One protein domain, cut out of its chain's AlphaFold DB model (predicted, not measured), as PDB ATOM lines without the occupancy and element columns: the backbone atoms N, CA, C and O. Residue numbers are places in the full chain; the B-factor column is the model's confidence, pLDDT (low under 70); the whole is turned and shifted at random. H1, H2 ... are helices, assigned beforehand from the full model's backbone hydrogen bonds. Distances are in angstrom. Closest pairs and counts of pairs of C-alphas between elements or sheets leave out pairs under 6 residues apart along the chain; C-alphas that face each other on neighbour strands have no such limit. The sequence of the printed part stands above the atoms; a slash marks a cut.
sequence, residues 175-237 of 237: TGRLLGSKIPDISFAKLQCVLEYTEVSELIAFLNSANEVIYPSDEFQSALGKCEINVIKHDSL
ATOM      1  N   THR A 175     151.431 151.915 105.735       81.31
ATOM      2  CA  THR A 175     151.356 151.663 104.296       81.31
ATOM      3  C   THR A 175     150.068 150.950 103.893       81.31
ATOM      4  O   THR A 175     149.872 150.714 102.711       81.31
ATOM      5  N   GLY A 176     149.173 150.602 104.820       75.75
ATOM      6  CA  GLY A 176     147.829 150.099 104.531       75.75
ATOM      7  C   GLY A 176     147.818 148.854 103.643       75.75
ATOM      8  O   GLY A 176     146.912 148.699 102.827       75.75
ATOM      9  N   ARG A 177     148.841 147.993 103.764       70.69
ATOM     10  CA  ARG A 177     149.092 146.822 102.890       70.69
ATOM     11  C   ARG A 177     149.374 147.145 101.411       70.69
ATOM     12  O   ARG A 177     149.413 146.223 100.598       70.69
ATOM     13  N   LEU A 178     149.669 148.403 101.060       72.00
ATOM     14  CA  LEU A 178     150.115 148.816  99.713       72.00
ATOM     15  C   LEU A 178     151.324 148.009  99.223       72.00
ATOM     16  O   LEU A 178     151.485 147.774  98.030       72.00
ATOM     17  N   LEU A 179     152.163 147.556 100.157       72.69
ATOM     18  CA  LEU A 179     153.354 146.754  99.883       72.69
ATOM     19  C   LEU A 179     153.052 145.255  99.665       72.69
ATOM     20  O   LEU A 179     153.963 144.425  99.619       72.69
ATOM     21  N   GLY A 180     151.774 144.900  99.522       68.81
ATOM     22  CA  GLY A 180     151.314 143.534  99.312       68.81
ATOM     23  C   GLY A 180     151.324 142.688 100.585       68.81
ATOM     24  O   GLY A 180     151.642 143.146 101.676       68.81
ATOM     25  N   SER A 181     150.951 141.416 100.453       71.00
ATOM     26  CA  SER A 181     150.863 140.473 101.579       71.00
ATOM     27  C   SER A 181     152.219 139.973 102.089       71.00
ATOM     28  O   SER A 181     152.292 139.467 103.206       71.00
ATOM     29  N   LYS A 182     153.288 140.098 101.288       70.62
ATOM     30  CA  LYS A 182     154.641 139.628 101.642       70.62
ATOM     31  C   LYS A 182     155.320 140.520 102.688       70.62
ATOM     32  O   LYS A 182     156.156 140.035 103.453       70.62
ATOM     33  N   ILE A 183     154.982 141.811 102.713       74.19
ATOM     34  CA  ILE A 183     155.471 142.771 103.704       74.19
ATOM     35  C   ILE A 183     154.324 143.041 104.686       74.19
ATOM     36  O   ILE A 183     153.218 143.352 104.242       74.19
ATOM     37  N   PRO A 184     154.540 142.911 106.009       79.50
ATOM     38  CA  PRO A 184     153.526 143.303 106.981       79.50
ATOM     39  C   PRO A 184     153.165 144.780 106.809       79.50
ATOM     40  O   PRO A 184     153.928 145.555 106.237       79.50
ATOM     41  N   ASP A 185     152.013 145.195 107.335       85.06
ATOM     42  CA  ASP A 185     151.715 146.624 107.376       85.06
ATOM     43  C   ASP A 185     152.778 147.341 108.229       85.06
ATOM     44  O   ASP A 185     153.026 146.967 109.380       85.06
ATOM     45  N   ILE A 186     153.458 148.325 107.640       87.50
ATOM     46  CA  ILE A 186     154.566 149.070 108.259       87.50
ATOM     47  C   ILE A 186     154.275 150.564 108.205       87.50
ATOM     48  O   ILE A 186     153.443 151.007 107.422       87.50
ATOM     49  N   SER A 187     154.976 151.368 109.004       91.62
ATOM     50  CA  SER A 187     154.873 152.822 108.882       91.62
ATOM     51  C   SER A 187     155.563 153.344 107.621       91.62
ATOM     52  O   SER A 187     156.530 152.750 107.130       91.62
ATOM     53  N   PHE A 188     155.129 154.506 107.134       91.19
ATOM     54  CA  PHE A 188     155.843 155.208 106.066       91.19
ATOM     55  C   PHE A 188     157.271 155.591 106.487       91.19
ATOM     56  O   PHE A 188     158.163 155.574 105.649       91.19
ATOM     57  N   ALA A 189     157.536 155.828 107.776       93.12
ATOM     58  CA  ALA A 189     158.897 156.061 108.276       93.12
ATOM     59  C   ALA A 189     159.813 154.835 108.100       93.12
ATOM     60  O   ALA A 189     160.984 154.975 107.750       93.12
ATOM     61  N   LYS A 190     159.288 153.616 108.290       92.19
ATOM     62  CA  LYS A 190     160.048 152.387 108.004       92.19
ATOM     63  C   LYS A 190     160.322 152.232 106.510       92.19
ATOM     64  O   LYS A 190     161.412 151.814 106.135       92.19
ATOM     65  N   LEU A 191     159.365 152.611 105.663       89.62
ATOM     66  CA  LEU A 191     159.566 152.641 104.215       89.62
ATOM     67  C   LEU A 191     160.623 153.682 103.800       89.62
ATOM     68  O   LEU A 191     161.479 153.363 102.979       89.62
ATOM     69  N   GLN A 192     160.616 154.880 104.402       89.94
ATOM     70  CA  GLN A 192     161.664 155.895 104.202       89.94
ATOM     71  C   GLN A 192     163.042 155.329 104.552       89.94
ATOM     72  O   GLN A 192     163.942 155.401 103.724       89.94
ATOM     73  N   CYS A 193     163.177 154.678 105.713       90.88
ATOM     74  CA  CYS A 193     164.422 154.024 106.122       90.88
ATOM     75  C   CYS A 193     164.934 153.031 105.064       90.88
ATOM     76  O   CYS A 193     166.112 153.053 104.723       90.88
ATOM     77  N   VAL A 194     164.072 152.180 104.491       89.19
ATOM     78  CA  VAL A 194     164.500 151.221 103.450       89.19
ATOM     79  C   VAL A 194     165.031 151.942 102.214       89.19
ATOM     80  O   VAL A 194     166.048 151.537 101.649       89.19
ATOM     81  N   LEU A 195     164.369 153.024 101.812       87.75
ATOM     82  CA  LEU A 195     164.734 153.818 100.639       87.75
ATOM     83  C   LEU A 195     166.000 154.668 100.843       87.75
ATOM     84  O   LEU A 195     166.567 155.142  99.863       87.75
ATOM     85  N   GLU A 196     166.499 154.816 102.072       88.88
ATOM     86  CA  GLU A 196     167.837 155.379 102.327       88.88
ATOM     87  C   GLU A 196     168.966 154.406 101.952       88.88
ATOM     88  O   GLU A 196     170.099 154.828 101.711       88.88
ATOM     89  N   TYR A 197     168.671 153.105 101.905       86.00
ATOM     90  CA  TYR A 197     169.656 152.048 101.668       86.00
ATOM     91  C   TYR A 197     169.470 151.315 100.335       86.00
ATOM     92  O   TYR A 197     170.281 150.446 100.025       86.00
ATOM     93  N   THR A 198     168.407 151.608  99.581       84.06
ATOM     94  CA  THR A 198     168.005 150.835  98.394       84.06
ATOM     95  C   THR A 198     167.493 151.746  97.290       84.06
ATOM     96  O   THR A 198     166.960 152.826  97.551       84.06
ATOM     97  N   GLU A 199     167.633 151.315  96.037       82.81
ATOM     98  CA  GLU A 199     167.022 152.033  94.925       82.81
ATOM     99  C   GLU A 199     165.506 151.788  94.871       82.81
ATOM    100  O   GLU A 199     165.012 150.679  95.085       82.81
ATOM    101  N   VAL A 200     164.748 152.820  94.488       78.94
ATOM    102  CA  VAL A 200     163.292 152.721  94.272       78.94
ATOM    103  C   VAL A 200     162.950 151.647  93.226       78.94
ATOM    104  O   VAL A 200     161.924 150.976  93.338       78.94
ATOM    105  N   SER A 201     163.816 151.462  92.227       77.00
ATOM    106  CA  SER A 201     163.716 150.417  91.201       77.00
ATOM    107  C   SER A 201     163.679 149.009  91.809       77.00
ATOM    108  O   SER A 201     162.864 148.189  91.385       77.00
ATOM    109  N   GLU A 202     164.494 148.742  92.834       78.00
ATOM    110  CA  GLU A 202     164.541 147.454  93.534       78.00
ATOM    111  C   GLU A 202     163.284 147.210  94.363       78.00
ATOM    112  O   GLU A 202     162.719 146.117  94.309       78.00
ATOM    113  N   LEU A 203     162.792 148.235  95.070       78.38
ATOM    114  CA  LEU A 203     161.518 148.149  95.786       78.38
ATOM    115  C   LEU A 203     160.371 147.825  94.818       78.38
ATOM    116  O   LEU A 203     159.582 146.920  95.078       78.38
ATOM    117  N   ILE A 204     160.289 148.529  93.684       74.50
ATOM    118  CA  ILE A 204     159.257 148.287  92.664       74.50
ATOM    119  C   ILE A 204     159.373 146.864  92.103       74.50
ATOM    120  O   ILE A 204     158.361 146.171  91.982       74.50
ATOM    121  N   ALA A 205     160.587 146.407  91.785       74.56
ATOM    122  CA  ALA A 205     160.820 145.051  91.296       74.56
ATOM    123  C   ALA A 205     160.383 143.994  92.322       74.56
ATOM    124  O   ALA A 205     159.692 143.037  91.969       74.56
ATOM    125  N   PHE A 206     160.712 144.192  93.602       76.00
ATOM    126  CA  PHE A 206     160.299 143.296  94.678       76.00
ATOM    127  C   PHE A 206     158.775 143.253  94.840       76.00
ATOM    128  O   PHE A 206     158.203 142.168  94.954       76.00
ATOM    129  N   LEU A 207     158.092 144.397  94.810       72.25
ATOM    130  CA  LEU A 207     156.631 144.452  94.945       72.25
ATOM    131  C   LEU A 207     155.912 143.815  93.747       72.25
ATOM    132  O   LEU A 207     154.925 143.105  93.927       72.25
ATOM    133  N   ASN A 208     156.457 143.973  92.540       68.38
ATOM    134  CA  ASN A 208     155.918 143.363  91.321       68.38
ATOM    135  C   ASN A 208     156.229 141.857  91.188       68.38
ATOM    136  O   ASN A 208     155.694 141.195  90.299       68.38
ATOM    137  N   SER A 209     157.020 141.277  92.097       66.50
ATOM    138  CA  SER A 209     157.376 139.846  92.123       66.50
ATOM    139  C   SER A 209     156.229 138.899  92.512       66.50
ATOM    140  O   SER A 209     156.454 137.749  92.888       66.50
ATOM    141  N   ALA A 210     154.973 139.350  92.502       55.69
ATOM    142  CA  ALA A 210     153.834 138.520  92.896       55.69
ATOM    143  C   ALA A 210     153.712 137.229  92.054       55.69
ATOM    144  O   ALA A 210     153.214 136.231  92.567       55.69
ATOM    145  N   ASN A 211     154.242 137.224  90.822       48.56
ATOM    146  CA  ASN A 211     154.162 136.098  89.881       48.56
ATOM    147  C   ASN A 211     155.519 135.480  89.485       48.56
ATOM    148  O   ASN A 211     155.543 134.502  88.743       48.56
ATOM    149  N   GLU A 212     156.640 136.013  89.973       53.47
ATOM    150  CA  GLU A 212     157.985 135.491  89.705       53.47
ATOM    151  C   GLU A 212     158.769 135.423  91.014       53.47
ATOM    152  O   GLU A 212     158.681 136.324  91.847       53.47
ATOM    153  N   VAL A 213     159.548 134.357  91.221       51.00
ATOM    154  CA  VAL A 213     160.433 134.247  92.389       51.00
ATOM    155  C   VAL A 213     161.612 135.201  92.194       51.00
ATOM    156  O   VAL A 213     162.708 134.801  91.809       51.00
ATOM    157  N   ILE A 214     161.375 136.488  92.428       56.75
ATOM    158  CA  ILE A 214     162.433 137.486  92.530       56.75
ATOM    159  C   ILE A 214     162.963 137.387  93.953       56.75
ATOM    160  O   ILE A 214     162.288 137.756  94.917       56.75
ATOM    161  N   TYR A 215     164.170 136.848  94.084       63.19
ATOM    162  CA  TYR A 215     164.908 136.959  95.329       63.19
ATOM    163  C   TYR A 215     165.338 138.420  95.479       63.19
ATOM    164  O   TYR A 215     166.007 138.935  94.580       63.19
ATOM    165  N   PRO A 216     164.942 139.110  96.563       68.69
ATOM    166  CA  PRO A 216     165.435 140.455  96.814       68.69
ATOM    167  C   PRO A 216     166.965 140.442  96.877       68.69
ATOM    168  O   PRO A 216     167.537 139.484  97.404       68.69
ATOM    169  N   SER A 217     167.602 141.498  96.360       76.69
ATOM    170  CA  SER A 217     169.054 141.686  96.451       76.69
ATOM    171  C   SER A 217     169.513 141.566  97.912       76.69
ATOM    172  O   SER A 217     168.756 141.865  98.843       76.69
ATOM    173  N   ASP A 218     170.756 141.135  98.138       82.00
ATOM    174  CA  ASP A 218     171.326 141.092  99.494       82.00
ATOM    175  C   ASP A 218     171.307 142.488 100.145       82.00
ATOM    176  O   ASP A 218     171.125 142.622 101.356       82.00
ATOM    177  N   GLU A 219     171.427 143.536  99.327       83.75
ATOM    178  CA  GLU A 219     171.327 144.941  99.723       83.75
ATOM    179  C   GLU A 219     169.913 145.292 100.204       83.75
ATOM    180  O   GLU A 219     169.762 145.803 101.317       83.75
ATOM    181  N   PHE A 220     168.871 144.922  99.451       84.69
ATOM    182  CA  PHE A 220     167.478 145.120  99.856       84.69
ATOM    183  C   PHE A 220     167.117 144.310 101.106       84.69
ATOM    184  O   PHE A 220     166.490 144.834 102.028       84.69
ATOM    185  N   GLN A 221     167.566 143.054 101.208       84.19
ATOM    186  CA  GLN A 221     167.371 142.243 102.418       84.19
ATOM    187  C   GLN A 221     168.067 142.856 103.640       84.19
ATOM    188  O   GLN A 221     167.488 142.906 104.728       84.19
ATOM    189  N   SER A 222     169.292 143.354 103.466       86.38
ATOM    190  CA  SER A 222     170.045 144.045 104.516       86.38
ATOM    191  C   SER A 222     169.341 145.326 104.965       86.38
ATOM    192  O   SER A 222     169.233 145.580 106.166       86.38
ATOM    193  N   ALA A 223     168.800 146.107 104.026       89.94
ATOM    194  CA  ALA A 223     168.028 147.312 104.317       89.94
ATOM    195  C   ALA A 223     166.757 147.013 105.120       89.94
ATOM    196  O   ALA A 223     166.527 147.630 106.158       89.94
ATOM    197  N   LEU A 224     165.973 146.015 104.700       88.06
ATOM    198  CA  LEU A 224     164.795 145.555 105.441       88.06
ATOM    199  C   LEU A 224     165.155 145.157 106.880       88.06
ATOM    200  O   LEU A 224     164.462 145.555 107.816       88.06
ATOM    201  N   GLY A 225     166.269 144.441 107.068       87.88
ATOM    202  CA  GLY A 225     166.776 144.072 108.391       87.88
ATOM    203  C   GLY A 225     167.159 145.279 109.253       87.88
ATOM    204  O   GLY A 225     166.754 145.353 110.412       87.88
ATOM    205  N   LYS A 226     167.886 146.255 108.691       91.81
ATOM    206  CA  LYS A 226     168.264 147.503 109.387       91.81
ATOM    207  C   LYS A 226     167.057 148.344 109.797       91.81
ATOM    208  O   LYS A 226     167.094 148.982 110.843       91.81
ATOM    209  N   CYS A 227     166.002 148.324 108.990       92.19
ATOM    210  CA  CYS A 227     164.766 149.070 109.223       92.19
ATOM    211  C   CYS A 227     163.707 148.264 109.995       92.19
ATOM    212  O   CYS A 227     162.553 148.690 110.097       92.19
ATOM    213  N   GLU A 228     164.092 147.107 110.546       90.75
ATOM    214  CA  GLU A 228     163.243 146.240 111.367       90.75
ATOM    215  C   GLU A 228     161.948 145.813 110.651       90.75
ATOM    216  O   GLU A 228     160.843 145.895 111.208       90.75
ATOM    217  N   ILE A 229     162.070 145.398 109.389       86.69
ATOM    218  CA  ILE A 229     160.975 144.871 108.572       86.69
ATOM    219  C   ILE A 229     161.192 143.374 108.356       86.69
ATOM    220  O   ILE A 229     162.138 142.943 107.701       86.69
ATOM    221  N   ASN A 230     160.265 142.577 108.883       80.31
ATOM    222  CA  ASN A 230     160.277 141.127 108.731       80.31
ATOM    223  C   ASN A 230     159.451 140.729 107.506       80.31
ATOM    224  O   ASN A 230     158.226 140.832 107.531       80.31
ATOM    225  N   VAL A 231     160.108 140.264 106.444       74.19
ATOM    226  CA  VAL A 231     159.424 139.743 105.251       74.19
ATOM    227  C   VAL A 231     158.929 138.325 105.516       74.19
ATOM    228  O   VAL A 231     159.682 137.471 105.991       74.19
ATOM    229  N   ILE A 232     157.670 138.060 105.173       67.25
ATOM    230  CA  ILE A 232     157.098 136.716 105.253       67.25
ATOM    231  C   ILE A 232     157.651 135.913 104.075       67.25
ATOM    232  O   ILE A 232     157.306 136.158 102.918       67.25
ATOM    233  N   LYS A 233     158.537 134.953 104.358       60.19
ATOM    234  CA  LYS A 233     158.977 133.982 103.355       60.19
ATOM    235  C   LYS A 233     157.829 133.006 103.111       60.19
ATOM    236  O   LYS A 233     157.429 132.290 104.023       60.19
ATOM    237  N   HIS A 234     157.293 132.987 101.896       49.91
ATOM    238  CA  HIS A 234     156.506 131.847 101.455       49.91
ATOM    239  C   HIS A 234     157.484 130.730 101.113       49.91
ATOM    240  O   HIS A 234     158.205 130.825 100.121       49.91
ATOM    241  N   ASP A 235     157.525 129.699 101.954       39.12
ATOM    242  CA  ASP A 235     158.112 128.427 101.561       39.12
ATOM    243  C   ASP A 235     157.352 127.952 100.317       39.12
ATOM    244  O   ASP A 235     156.123 127.840 100.320       39.12
ATOM    245  N   SER A 236     158.082 127.782  99.219       38.28
ATOM    246  CA  SER A 236     157.569 127.247  97.962       38.28
ATOM    247  C   SER A 236     156.855 125.915  98.213       38.28
ATOM    248  O   SER A 236     157.460 125.011  98.793       38.28
ATOM    249  N   LEU A 237     155.595 125.815  97.776       34.00
ATOM    250  CA  LEU A 237     154.896 124.538  97.581       34.00
ATOM    251  C   LEU A 237     155.599 123.694  96.513       34.00
ATOM    252  O   LEU A 237     156.040 124.288  95.501       34.00
TER     253      LEU A 237
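This is residues 175 to 237 of the 237 residues of an uncharacterized protein of Chloroflexi bacterium (UniProt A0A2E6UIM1). Three short helices stand in a triangle, H3 packed on H1 and H2 set nearby, with loops around them and a tail that runs away to Leu 237. The 63 printed residues hold H1, H2 and H3 in that order, with no named strand: all helix, though just 28 residues are in helices. The whole is compact, radius of gyration of the C-alphas 11.0 A, spanning 33 by 23 by 18 A.

After residues 175 to 187, find C-alpha 188 at (155.843, 155.208, 106.066); from there H1 runs 14.8 A to residue 197. H2, residues 200 to 208, covers 12.3 A. H3, residues 218 to 226, covers 12.2 A and ends at (168.264, 147.503, 109.387).

H1 and H3 touch, closest at the C-alphas of Val 194 and Ala 223, 5.3 A, opposite ways at a steep tilt of 42 degrees. H2 and H3 are close but not clearly touching, closest at the C-alphas of Glu 202 and Phe 220, 7.4 A, about perpendicular at 88 degrees. H1 and H2 meet only through their link. Every O i to N i+4 pair is within hydrogen-bond range in H2 and H3, 5 of 6 in H1.

The C-alphas farthest apart, Glu 196 and Leu 237, are 33.8 A apart. The printed part has no cut and no long link. Look for pLDDT under 70 at residues 180, 208 to 216 and 232 to 237.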